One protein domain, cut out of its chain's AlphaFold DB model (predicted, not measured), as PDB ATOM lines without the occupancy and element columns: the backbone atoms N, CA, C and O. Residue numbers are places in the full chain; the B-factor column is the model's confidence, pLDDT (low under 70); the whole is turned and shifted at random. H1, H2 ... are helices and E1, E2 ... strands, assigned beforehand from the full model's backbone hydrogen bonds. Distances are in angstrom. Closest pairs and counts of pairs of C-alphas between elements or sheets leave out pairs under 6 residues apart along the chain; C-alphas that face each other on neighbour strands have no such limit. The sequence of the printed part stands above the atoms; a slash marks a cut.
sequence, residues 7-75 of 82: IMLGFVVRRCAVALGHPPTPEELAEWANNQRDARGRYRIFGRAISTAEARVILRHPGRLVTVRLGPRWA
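AT A GLANCE: This is residues 7 to 75 of the 82 residues of an uncharacterized protein of Deltaproteobacteria bacterium (UniProt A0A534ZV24). Three short helices, H1, H2 and H3, form a cluster in which each one touches the other two and they cross at wide angles, while a small hairpin of the strands E1 and E2 lies beyond the end of H2. The short strand E3 runs beside residues 7 to 8, just before H1, and the tail of residues 68 to 75 goes on from E3 toward the hairpin's side of the domain. The printed part has 69 residues, with three named helices and three named strands in the order H1, H2, E1, E2, H3, E3, and its class is mixed, helices and strands. The one sheet has the order E1 - E2 and is antiparallel. The whole is compact, with a radius of gyration of the C-alphas of 11.5 A, and rounded, with spans of 29 by 24 by 18 A.

HOW THE PARTS SIT: E1, residues 36 to 38, and E2, residues 41 to 43, are antiparallel neighbours at 142 degrees and form a hairpin with a tight link. N 36 and O 43 are 3.1 A apart and N 43 and O 36 2.8 A, both within hydrogen-bond range. H2, residues 26 to 34, has one C-alpha pair within 8 A of E2, that of Asn 34 and Tyr 43 at 6.8 A. H2 touches H3, residues 52 to 60, about perpendicular at 75 degrees; their closest C-alphas are those of Pro 26 and Ala 55, 5.0 A apart. H1, residues 9 to 20, touches H2 with residues 13 to 16 alone, about perpendicular at 87 degrees, and the closest C-alphas are those of Cys 16 and Leu 29, 6.5 A apart. H1 touches H3 with residues 9 to 13 alone, only just about perpendicular at 71 degrees, and the closest C-alphas are those of Leu 9 and Ile 58, 6.3 A apart. This helix packing is mostly crossed. E3, residues 65 to 67, pairs with no named strand, but its residues 65 to 66 pair antiparallel with residues 7 to 8. E3 is apart from H2, H3, E1 and E2. In H1, H2 and H3 every O i to N i+4 pair is within hydrogen-bond range.

IN THESE COORDINATES: H1 begins at C-alpha 9 (194.031, 222.253, 278.515) and is 16.7 A long from first to last C-alpha. H2 is 12.2 A and H3 12.5 A long. E1 is 7.0 A, E2 6.7 A and E3 6.9 A long, and E3 ends at C-alpha 67 (197.101, 213.156, 275.496).

THE WHOLE: The two C-alphas farthest apart are those of His 22 and Ala 75, 32.5 A. The printed part has no cut. No link is long; that from E2 to H3 is short, with 8 residues, and the others are tight. The mean pLDDT of the printed part is 86.5, and residues 68 to 75 are under 70.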
ATOM      1  N   ILE A   7     196.690 215.781 280.023       81.00
ATOM      2  CA  ILE A   7     196.658 217.116 280.618       81.00
ATOM      3  C   ILE A   7     195.345 217.786 280.229       81.00
ATOM      4  O   ILE A   7     194.890 217.693 279.086       81.00
ATOM      5  N   MET A   8     194.723 218.461 281.192       86.25
ATOM      6  CA  MET A   8     193.569 219.315 280.940       86.25
ATOM      7  C   MET A   8     194.050 220.653 280.377       86.25
ATOM      8  O   MET A   8     194.819 221.360 281.030       86.25
ATOM      9  N   LEU A   9     193.595 221.019 279.177       86.88
ATOM     10  CA  LEU A   9     194.031 222.253 278.515       86.88
ATOM     11  C   LEU A   9     193.760 223.502 279.358       86.88
ATOM     12  O   LEU A   9     194.618 224.374 279.461       86.88
ATOM     13  N   GLY A  10     192.621 223.550 280.047       86.19
ATOM     14  CA  GLY A  10     192.263 224.647 280.940       86.19
ATOM     15  C   GLY A  10     193.248 224.834 282.093       86.19
ATOM     16  O   GLY A  10     193.497 225.967 282.495       86.19
ATOM     17  N   PHE A  11     193.881 223.760 282.582       88.44
ATOM     18  CA  PHE A  11     194.936 223.873 283.593       88.44
ATOM     19  C   PHE A  11     196.181 224.568 283.028       88.44
ATOM     20  O   PHE A  11     196.746 225.450 283.674       88.44
ATOM     21  N   VAL A  12     196.575 224.222 281.800       89.69
ATOM     22  CA  VAL A  12     197.711 224.849 281.107       89.69
ATOM     23  C   VAL A  12     197.449 226.337 280.884       89.69
ATOM     24  O   VAL A  12     198.287 227.165 281.233       89.69
ATOM     25  N   VAL A  13     196.261 226.684 280.379       90.69
ATOM     26  CA  VAL A  13     195.852 228.078 280.144       90.69
ATOM     27  C   VAL A  13     195.831 228.871 281.453       90.69
ATOM     28  O   VAL A  13     196.370 229.973 281.504       90.69
ATOM     29  N   ARG A  14     195.291 228.296 282.536       91.62
ATOM     30  CA  ARG A  14     195.278 228.923 283.870       91.62
ATOM     31  C   ARG A  14     196.696 229.204 284.375       91.62
ATOM     32  O   ARG A  14     196.954 230.293 284.875       91.62
ATOM     33  N   ARG A  15     197.619 228.245 284.247       93.25
ATOM     34  CA  ARG A  15     199.022 228.411 284.669       93.25
ATOM     35  C   ARG A  15     199.748 229.472 283.845       93.25
ATOM     36  O   ARG A  15     200.497 230.253 284.422       93.25
ATOM     37  N   CYS A  16     199.499 229.518 282.538       94.31
ATOM     38  CA  CYS A  16     200.024 230.559 281.662       94.31
ATOM     39  C   CYS A  16     199.511 231.942 282.083       94.31
ATOM     40  O   CYS A  16     200.315 232.837 282.317       94.31
ATOM     41  N   ALA A  17     198.202 232.083 282.313       94.19
ATOM     42  CA  ALA A  17     197.610 233.343 282.754       94.19
ATOM     43  C   ALA A  17     198.195 233.844 284.085       94.19
ATOM     44  O   ALA A  17     198.473 235.026 284.239       94.19
ATOM     45  N   VAL A  18     198.428 232.936 285.038       95.88
ATOM     46  CA  VAL A  18     199.082 233.275 286.313       95.88
ATOM     47  C   VAL A  18     200.525 233.735 286.102       95.88
ATOM     48  O   VAL A  18     200.960 234.669 286.763       95.88
ATOM     49  N   ALA A  19     201.265 233.099 285.191       93.00
ATOM     50  CA  ALA A  19     202.648 233.471 284.904       93.00
ATOM     51  C   ALA A  19     202.769 234.833 284.197       93.00
ATOM     52  O   ALA A  19     203.746 235.537 284.421       93.00
ATOM     53  N   LEU A  20     201.792 235.190 283.358       93.56
ATOM     54  CA  LEU A  20     201.757 236.465 282.633       93.56
ATOM     55  C   LEU A  20     201.073 237.593 283.423       93.56
ATOM     56  O   LEU A  20     201.298 238.765 283.148       93.56
ATOM     57  N   GLY A  21     200.224 237.256 284.398       96.31
ATOM     58  CA  GLY A  21     199.408 238.222 285.141       96.31
ATOM     59  C   GLY A  21     198.131 238.663 284.415       96.31
ATOM     60  O   GLY A  21     197.405 239.514 284.924       96.31
ATOM     61  N   HIS A  22     197.822 238.084 283.253       94.25
ATOM     62  CA  HIS A  22     196.623 238.381 282.465       94.25
ATOM     63  C   HIS A  22     196.201 237.171 281.607       94.25
ATOM     64  O   HIS A  22     196.967 236.214 281.467       94.25
ATOM     65  N   PRO A  23     194.987 237.166 281.022       93.44
ATOM     66  CA  PRO A  23     194.589 236.135 280.067       93.44
ATOM     67  C   PRO A  23     195.540 236.105 278.851       93.44
ATOM     68  O   PRO A  23     195.750 237.158 278.247       93.44
ATOM     69  N   PRO A  24     196.108 234.940 278.482       95.62
ATOM     70  CA  PRO A  24     197.085 234.843 277.401       95.62
ATOM     71  C   PRO A  24     196.440 234.952 276.018       95.62
ATOM     72  O   PRO A  24     195.383 234.366 275.755       95.62
ATOM     73  N   THR A  25     197.139 235.606 275.099       96.50
ATOM     74  CA  THR A  25     196.915 235.492 273.656       96.50
ATOM     75  C   THR A  25     197.416 234.134 273.131       96.50
ATOM     76  O   THR A  25     198.190 233.440 273.802       96.50
ATOM     77  N   PRO A  26     196.984 233.695 271.932       95.81
ATOM     78  CA  PRO A  26     197.510 232.480 271.309       95.81
ATOM     79  C   PRO A  26     199.039 232.478 271.159       95.81
ATOM     80  O   PRO A  26     199.673 231.440 271.343       95.81
ATOM     81  N   GLU A  27     199.623 233.624 270.826       97.12
ATOM     82  CA  GLU A  27     201.057 233.823 270.639       97.12
ATOM     83  C   GLU A  27     201.804 233.638 271.965       97.12
ATOM     84  O   GLU A  27     202.727 232.826 272.045       97.12
ATOM     85  N   GLU A  28     201.337 234.292 273.030       96.81
ATOM     86  CA  GLU A  28     201.923 234.177 274.371       96.81
ATOM     87  C   GLU A  28     201.794 232.764 274.934       96.81
ATOM     88  O   GLU A  28     202.736 232.236 275.526       96.81
ATOM     89  N   LEU A  29     200.647 232.109 274.719       95.12
ATOM     90  CA  LEU A  29     200.457 230.727 275.147       95.12
ATOM     91  C   LEU A  29     201.442 229.789 274.438       95.12
ATOM     92  O   LEU A  29     202.018 228.909 275.085       95.12
ATOM     93  N   ALA A  30     201.634 229.956 273.126       95.88
ATOM     94  CA  ALA A  30     202.592 229.163 272.364       95.88
ATOM     95  C   ALA A  30     204.024 229.409 272.851       95.88
ATOM     96  O   ALA A  30     204.758 228.453 273.116       95.88
ATOM     97  N   GLU A  31     204.417 230.671 273.022       96.25
ATOM     98  CA  GLU A  31     205.748 231.034 273.502       96.25
ATOM     99  C   GLU A  31     206.016 230.465 274.897       96.25
ATOM    100  O   GLU A  31     207.022 229.776 275.104       96.25
ATOM    101  N   TRP A  32     205.086 230.679 275.825       95.25
ATOM    102  CA  TRP A  32     205.177 230.186 277.191       95.25
ATOM    103  C   TRP A  32     205.270 228.657 277.210       95.25
ATOM    104  O   TRP A  32     206.203 228.097 277.788       95.25
ATOM    105  N   ALA A  33     204.368 227.953 276.520       93.12
ATOM    106  CA  ALA A  33     204.342 226.490 276.513       93.12
ATOM    107  C   ALA A  33     205.603 225.865 275.892       93.12
ATOM    108  O   ALA A  33     206.000 224.763 276.283       93.12
ATOM    109  N   ASN A  34     206.242 226.555 274.944       94.62
ATOM    110  CA  ASN A  34     207.438 226.084 274.249       94.62
ATOM    111  C   ASN A  34     208.751 226.380 274.998       94.62
ATOM    112  O   ASN A  34     209.781 225.795 274.650       94.62
ATOM    113  N   ASN A  35     208.743 227.271 275.997       93.69
ATOM    114  CA  ASN A  35     209.962 227.795 276.627       93.69
ATOM    115  C   ASN A  35     210.000 227.664 278.157       93.69
ATOM    116  O   ASN A  35     210.679 228.445 278.827       93.69
ATOM    117  N   GLN A  36     209.337 226.653 278.718       91.38
ATOM    118  CA  GLN A  36     209.410 226.376 280.154       91.38
ATOM    119  C   GLN A  36     210.833 226.028 280.592       91.38
ATOM    120  O   GLN A  36     211.615 225.485 279.812       91.38
ATOM    121  N   ARG A  37     211.177 226.327 281.847       90.06
ATOM    122  CA  ARG A  37     212.502 226.065 282.422       90.06
ATOM    123  C   ARG A  37     212.357 225.423 283.796       90.06
ATOM    124  O   ARG A  37     211.533 225.855 284.592       90.06
ATOM    125  N   ASP A  38     213.182 224.421 284.060       86.94
ATOM    126  CA  ASP A  38     213.388 223.845 285.391       86.94
ATOM    127  C   ASP A  38     214.896 223.570 285.606       86.94
ATOM    128  O   ASP A  38     215.725 223.951 284.772       86.94
ATOM    129  N   ALA A  39     215.265 222.896 286.701       83.94
ATOM    130  CA  ALA A  39     216.653 222.551 287.038       83.94
ATOM    131  C   ALA A  39     217.402 221.726 285.962       83.94
ATOM    132  O   ALA A  39     218.625 221.754 285.897       83.94
ATOM    133  N   ARG A  40     216.684 221.009 285.091       81.94
ATOM    134  CA  ARG A  40     217.195 220.229 283.949       81.94
ATOM    135  C   ARG A  40     217.173 221.027 282.634       81.94
ATOM    136  O   ARG A  40     217.301 220.453 281.551       81.94
ATOM    137  N   GLY A  41     216.936 222.336 282.680       87.00
ATOM    138  CA  GLY A  41     216.961 223.231 281.519       87.00
ATOM    139  C   GLY A  41     215.602 223.428 280.844       87.00
ATOM    140  O   GLY A  41     214.549 223.184 281.439       87.00
ATOM    141  N   ARG A  42     215.619 223.899 279.589       88.25
ATOM    142  CA  ARG A  42     214.402 224.254 278.842       88.25
ATOM    143  C   ARG A  42     213.612 223.014 278.415       88.25
ATOM    144  O   ARG A  42     214.192 222.052 277.916       88.25
ATOM    145  N   TYR A  43     212.292 223.059 278.550       87.44
ATOM    146  CA  TYR A  43     211.383 222.023 278.069       87.44
ATOM    147  C   TYR A  43     210.096 222.616 277.489       87.44
ATOM    148  O   TYR A  43     209.805 223.803 277.628       87.44
ATOM    149  N   ARG A  44     209.332 221.759 276.809       89.94
ATOM    150  CA  ARG A  44     208.053 222.103 276.182       89.94
ATOM    151  C   ARG A  44     206.932 221.374 276.905       89.94
ATOM    152  O   ARG A  44     207.027 220.158 277.073       89.94
ATOM    153  N   ILE A  45     205.867 222.083 277.282       88.19
ATOM    154  CA  ILE A  45     204.713 221.517 278.005       88.19
ATOM    155  C   ILE A  45     204.113 220.328 277.248       88.19
ATOM    156  O   ILE A  45     203.824 219.294 277.841       88.19
ATOM    157  N   PHE A  46     203.975 220.456 275.925       86.81
ATOM    158  CA  PHE A  46     203.348 219.436 275.084       86.81
ATOM    159  C   PHE A  46     204.326 218.383 274.543       86.81
ATOM    160  O   PHE A  46     203.981 217.642 273.624       86.81
ATOM    161  N   GLY A  47     205.572 218.362 275.029       85.38
ATOM    162  CA  GLY A  47     206.644 217.487 274.532       85.38
ATOM    163  C   GLY A  47     207.120 217.779 273.100       85.38
ATOM    164  O   GLY A  47     208.184 217.311 272.702       85.38
ATOM    165  N   ARG A  48     206.398 218.615 272.350       87.44
ATOM    166  CA  ARG A  48     206.781 219.190 271.057       87.44
ATOM    167  C   ARG A  48     206.499 220.686 271.036       87.44
ATOM    168  O   ARG A  48     205.810 221.196 271.916       87.44
ATOM    169  N   ALA A  49     207.045 221.373 270.035       90.69
ATOM    170  CA  ALA A  49     206.662 222.754 269.789       90.69
ATOM    171  C   ALA A  49     205.200 222.800 269.328       90.69
ATOM    172  O   ALA A  49     204.776 221.945 268.540       90.69
ATOM    173  N   ILE A  50     204.452 223.770 269.847       92.94
ATOM    174  CA  ILE A  50     203.117 224.104 269.354       92.94
ATOM    175  C   ILE A  50     203.139 225.433 268.607       92.94
ATOM    176  O   ILE A  50     203.850 226.362 268.999       92.94
ATOM    177  N   SER A  51     202.351 225.511 267.543       96.00
ATOM    178  CA  SER A  51     202.160 226.728 266.754       96.00
ATOM    179  C   SER A  51     201.088 227.631 267.368       96.00
ATOM    180  O   SER A  51     200.188 227.162 268.067       96.00
ATOM    181  N   THR A  52     201.091 228.914 267.009       96.38
ATOM    182  CA  THR A  52     200.033 229.877 267.370       96.38
ATOM    183  C   THR A  52     198.633 229.393 266.975       96.38
ATOM    184  O   THR A  52     197.673 229.542 267.731       96.38
ATOM    185  N   ALA A  53     198.498 228.748 265.811       94.31
ATOM    186  CA  ALA A  53     197.230 228.166 265.369       94.31
ATOM    187  C   ALA A  53     196.728 227.066 266.323       94.31
ATOM    188  O   ALA A  53     195.537 226.998 266.626       94.31
ATOM    189  N   GLU A  54     197.636 226.243 266.848       92.38
ATOM    190  CA  GLU A  54     197.313 225.185 267.809       92.38
ATOM    191  C   GLU A  54     196.967 225.778 269.178       92.38
ATOM    192  O   GLU A  54     195.973 225.385 269.786       92.38
ATOM    193  N   ALA A  55     197.716 226.790 269.627       93.56
ATOM    194  CA  ALA A  55     197.408 227.551 270.835       93.56
ATOM    195  C   ALA A  55     196.020 228.210 270.769       93.56
ATOM    196  O   ALA A  55     195.261 228.176 271.738       93.56
ATOM    197  N   ARG A  56     195.619 228.717 269.597       94.25
ATOM    198  CA  ARG A  56     194.273 229.265 269.379       94.25
ATOM    199  C   ARG A  56     193.180 228.203 269.538       94.25
ATOM    200  O   ARG A  56     192.108 228.504 270.059       94.25
ATOM    201  N   VAL A  57     193.418 226.967 269.097       90.94
ATOM    202  CA  VAL A  57     192.489 225.845 269.333       90.94
ATOM    203  C   VAL A  57     192.424 225.514 270.825       90.94
ATOM    204  O   VAL A  57     191.335 225.306 271.353       90.94
ATOM    205  N   ILE A  58     193.566 225.524 271.518       89.19
ATOM    206  CA  ILE A  58     193.637 225.270 272.963       89.19
ATOM    207  C   ILE A  58     192.793 226.281 273.749       89.19
ATOM    208  O   ILE A  58     191.979 225.879 274.580       89.19
ATOM    209  N   LEU A  59     192.931 227.573 273.444       88.94
ATOM    210  CA  LEU A  59     192.178 228.645 274.105       88.94
ATOM    211  C   LEU A  59     190.667 228.549 273.875       88.94
ATOM    212  O   LEU A  59     189.888 228.897 274.758       88.94
ATOM    213  N   ARG A  60     190.240 228.029 272.718       89.44
ATOM    214  CA  ARG A  60     188.819 227.809 272.409       89.44
ATOM    215  C   ARG A  60     188.216 226.585 273.095       89.44
ATOM    216  O   ARG A  60     186.997 226.480 273.181       89.44
ATOM    217  N   HIS A  61     189.044 225.665 273.591       86.56
ATOM    218  CA  HIS A  61     188.586 224.408 274.183       86.56
ATOM    219  C   HIS A  61     189.258 224.111 275.535       86.56
ATOM    220  O   HIS A  61     189.886 223.059 275.691       86.56
ATOM    221  N   PRO A  62     189.091 224.977 276.554       73.38
ATOM    222  CA  PRO A  62     189.738 224.792 277.854       73.38
ATOM    223  C   PRO A  62     189.282 223.512 278.578       73.38
ATOM    224  O   PRO A  62     190.050 222.925 279.335       73.38
ATOM    225  N   GLY A  63     188.067 223.017 278.321       78.81
ATOM    226  CA  GLY A  63     187.562 221.771 278.914       78.81
ATOM    227  C   GLY A  63     188.123 220.482 278.298       78.81
ATOM    228  O   GLY A  63     187.816 219.392 278.774       78.81
ATOM    229  N   ARG A  64     188.924 220.561 277.226       80.06
ATOM    230  CA  ARG A  64     189.381 219.367 276.506       80.06
ATOM    231  C   ARG A  64     190.598 218.745 277.194       80.06
ATOM    232  O   ARG A  64     191.601 219.408 277.457       80.06
ATOM    233  N   LEU A  65     190.514 217.442 277.456       77.31
ATOM    234  CA  LEU A  65     191.653 216.619 277.858       77.31
ATOM    235  C   LEU A  65     192.459 216.244 276.618       77.31
ATOM    236  O   LEU A  65     191.899 215.733 275.646       77.31
ATOM    237  N   VAL A  66     193.768 216.458 276.667       76.12
ATOM    238  CA  VAL A  66     194.678 216.059 275.594       76.12
ATOM    239  C   VAL A  66     195.706 215.069 276.104       76.12
ATOM    240  O   VAL A  66     196.230 215.196 277.211       76.12
ATOM    241  N   THR A  67     195.989 214.072 275.276       74.25
ATOM    242  CA  THR A  67     197.101 213.156 275.496       74.25
ATOM    243  C   THR A  67     198.381 213.843 275.072       74.25
ATOM    244  O   THR A  67     198.511 214.278 273.926       74.25
ATOM    245  N   VAL A  68     199.337 213.921 275.986       69.31
ATOM    246  CA  VAL A  68     200.629 214.521 275.697       69.31
ATOM    247  C   VAL A  68     201.595 213.417 275.332       69.31
ATOM    248  O   VAL A  68     201.830 212.494 276.112       69.31
ATOM    249  N   ARG A  69     202.165 213.513 274.129       63.69
ATOM    250  CA  ARG A  69     203.360 212.747 273.813       63.69
ATOM    251  C   ARG A  69     204.515 213.429 274.484       63.69
ATOM    252  O   ARG A  69     204.775 214.614 274.339       63.69
ATOM    253  N   LEU A  70     205.184 212.636 275.253       60.84
ATOM    254  CA  LEU A  70     205.970 213.121 276.332       60.84
ATOM    255  C   LEU A  70     207.355 212.654 275.812       60.84
ATOM    256  O   LEU A  70     207.543 211.497 275.419       60.84
ATOM    257  N   GLY A  71     208.342 213.549 275.722       59.22
ATOM    258  CA  GLY A  71     209.699 213.215 275.235       59.22
ATOM    259  C   GLY A  71     210.609 212.643 276.335       59.22
ATOM    260  O   GLY A  71     210.351 212.936 277.483       59.22
ATOM    261  N   PRO A  72     211.697 211.906 276.064       59.97
ATOM    262  CA  PRO A  72     212.463 211.075 277.027       59.97
ATOM    263  C   PRO A  72     212.631 211.581 278.483       59.97
ATOM    264  O   PRO A  72     212.656 210.797 279.425       59.97
ATOM    265  N   ARG A  73     212.680 212.902 278.679       61.00
ATOM    266  CA  ARG A  73     212.735 213.635 279.950       61.00
ATOM    267  C   ARG A  73     211.674 213.288 281.020       61.00
ATOM    268  O   ARG A  73     211.999 213.428 282.193       61.00
ATOM    269  N   TRP A  74     210.449 212.874 280.677       57.25
ATOM    270  CA  TRP A  74     209.422 212.433 281.664       57.25
ATOM    271  C   TRP A  74     209.341 210.909 281.794       57.25
ATOM    272  O   TRP A  74     208.679 210.416 282.703       57.25
ATOM    273  N   ALA A  75     209.967 210.154 280.881       54.75
ATOM    274  CA  ALA A  75     209.879 208.695 280.880       54.75
ATOM    275  C   ALA A  75     210.507 208.106 282.157       54.75
ATOM    276  O   ALA A  75     210.116 207.032 282.597       54.75
TER     277      ALA A  75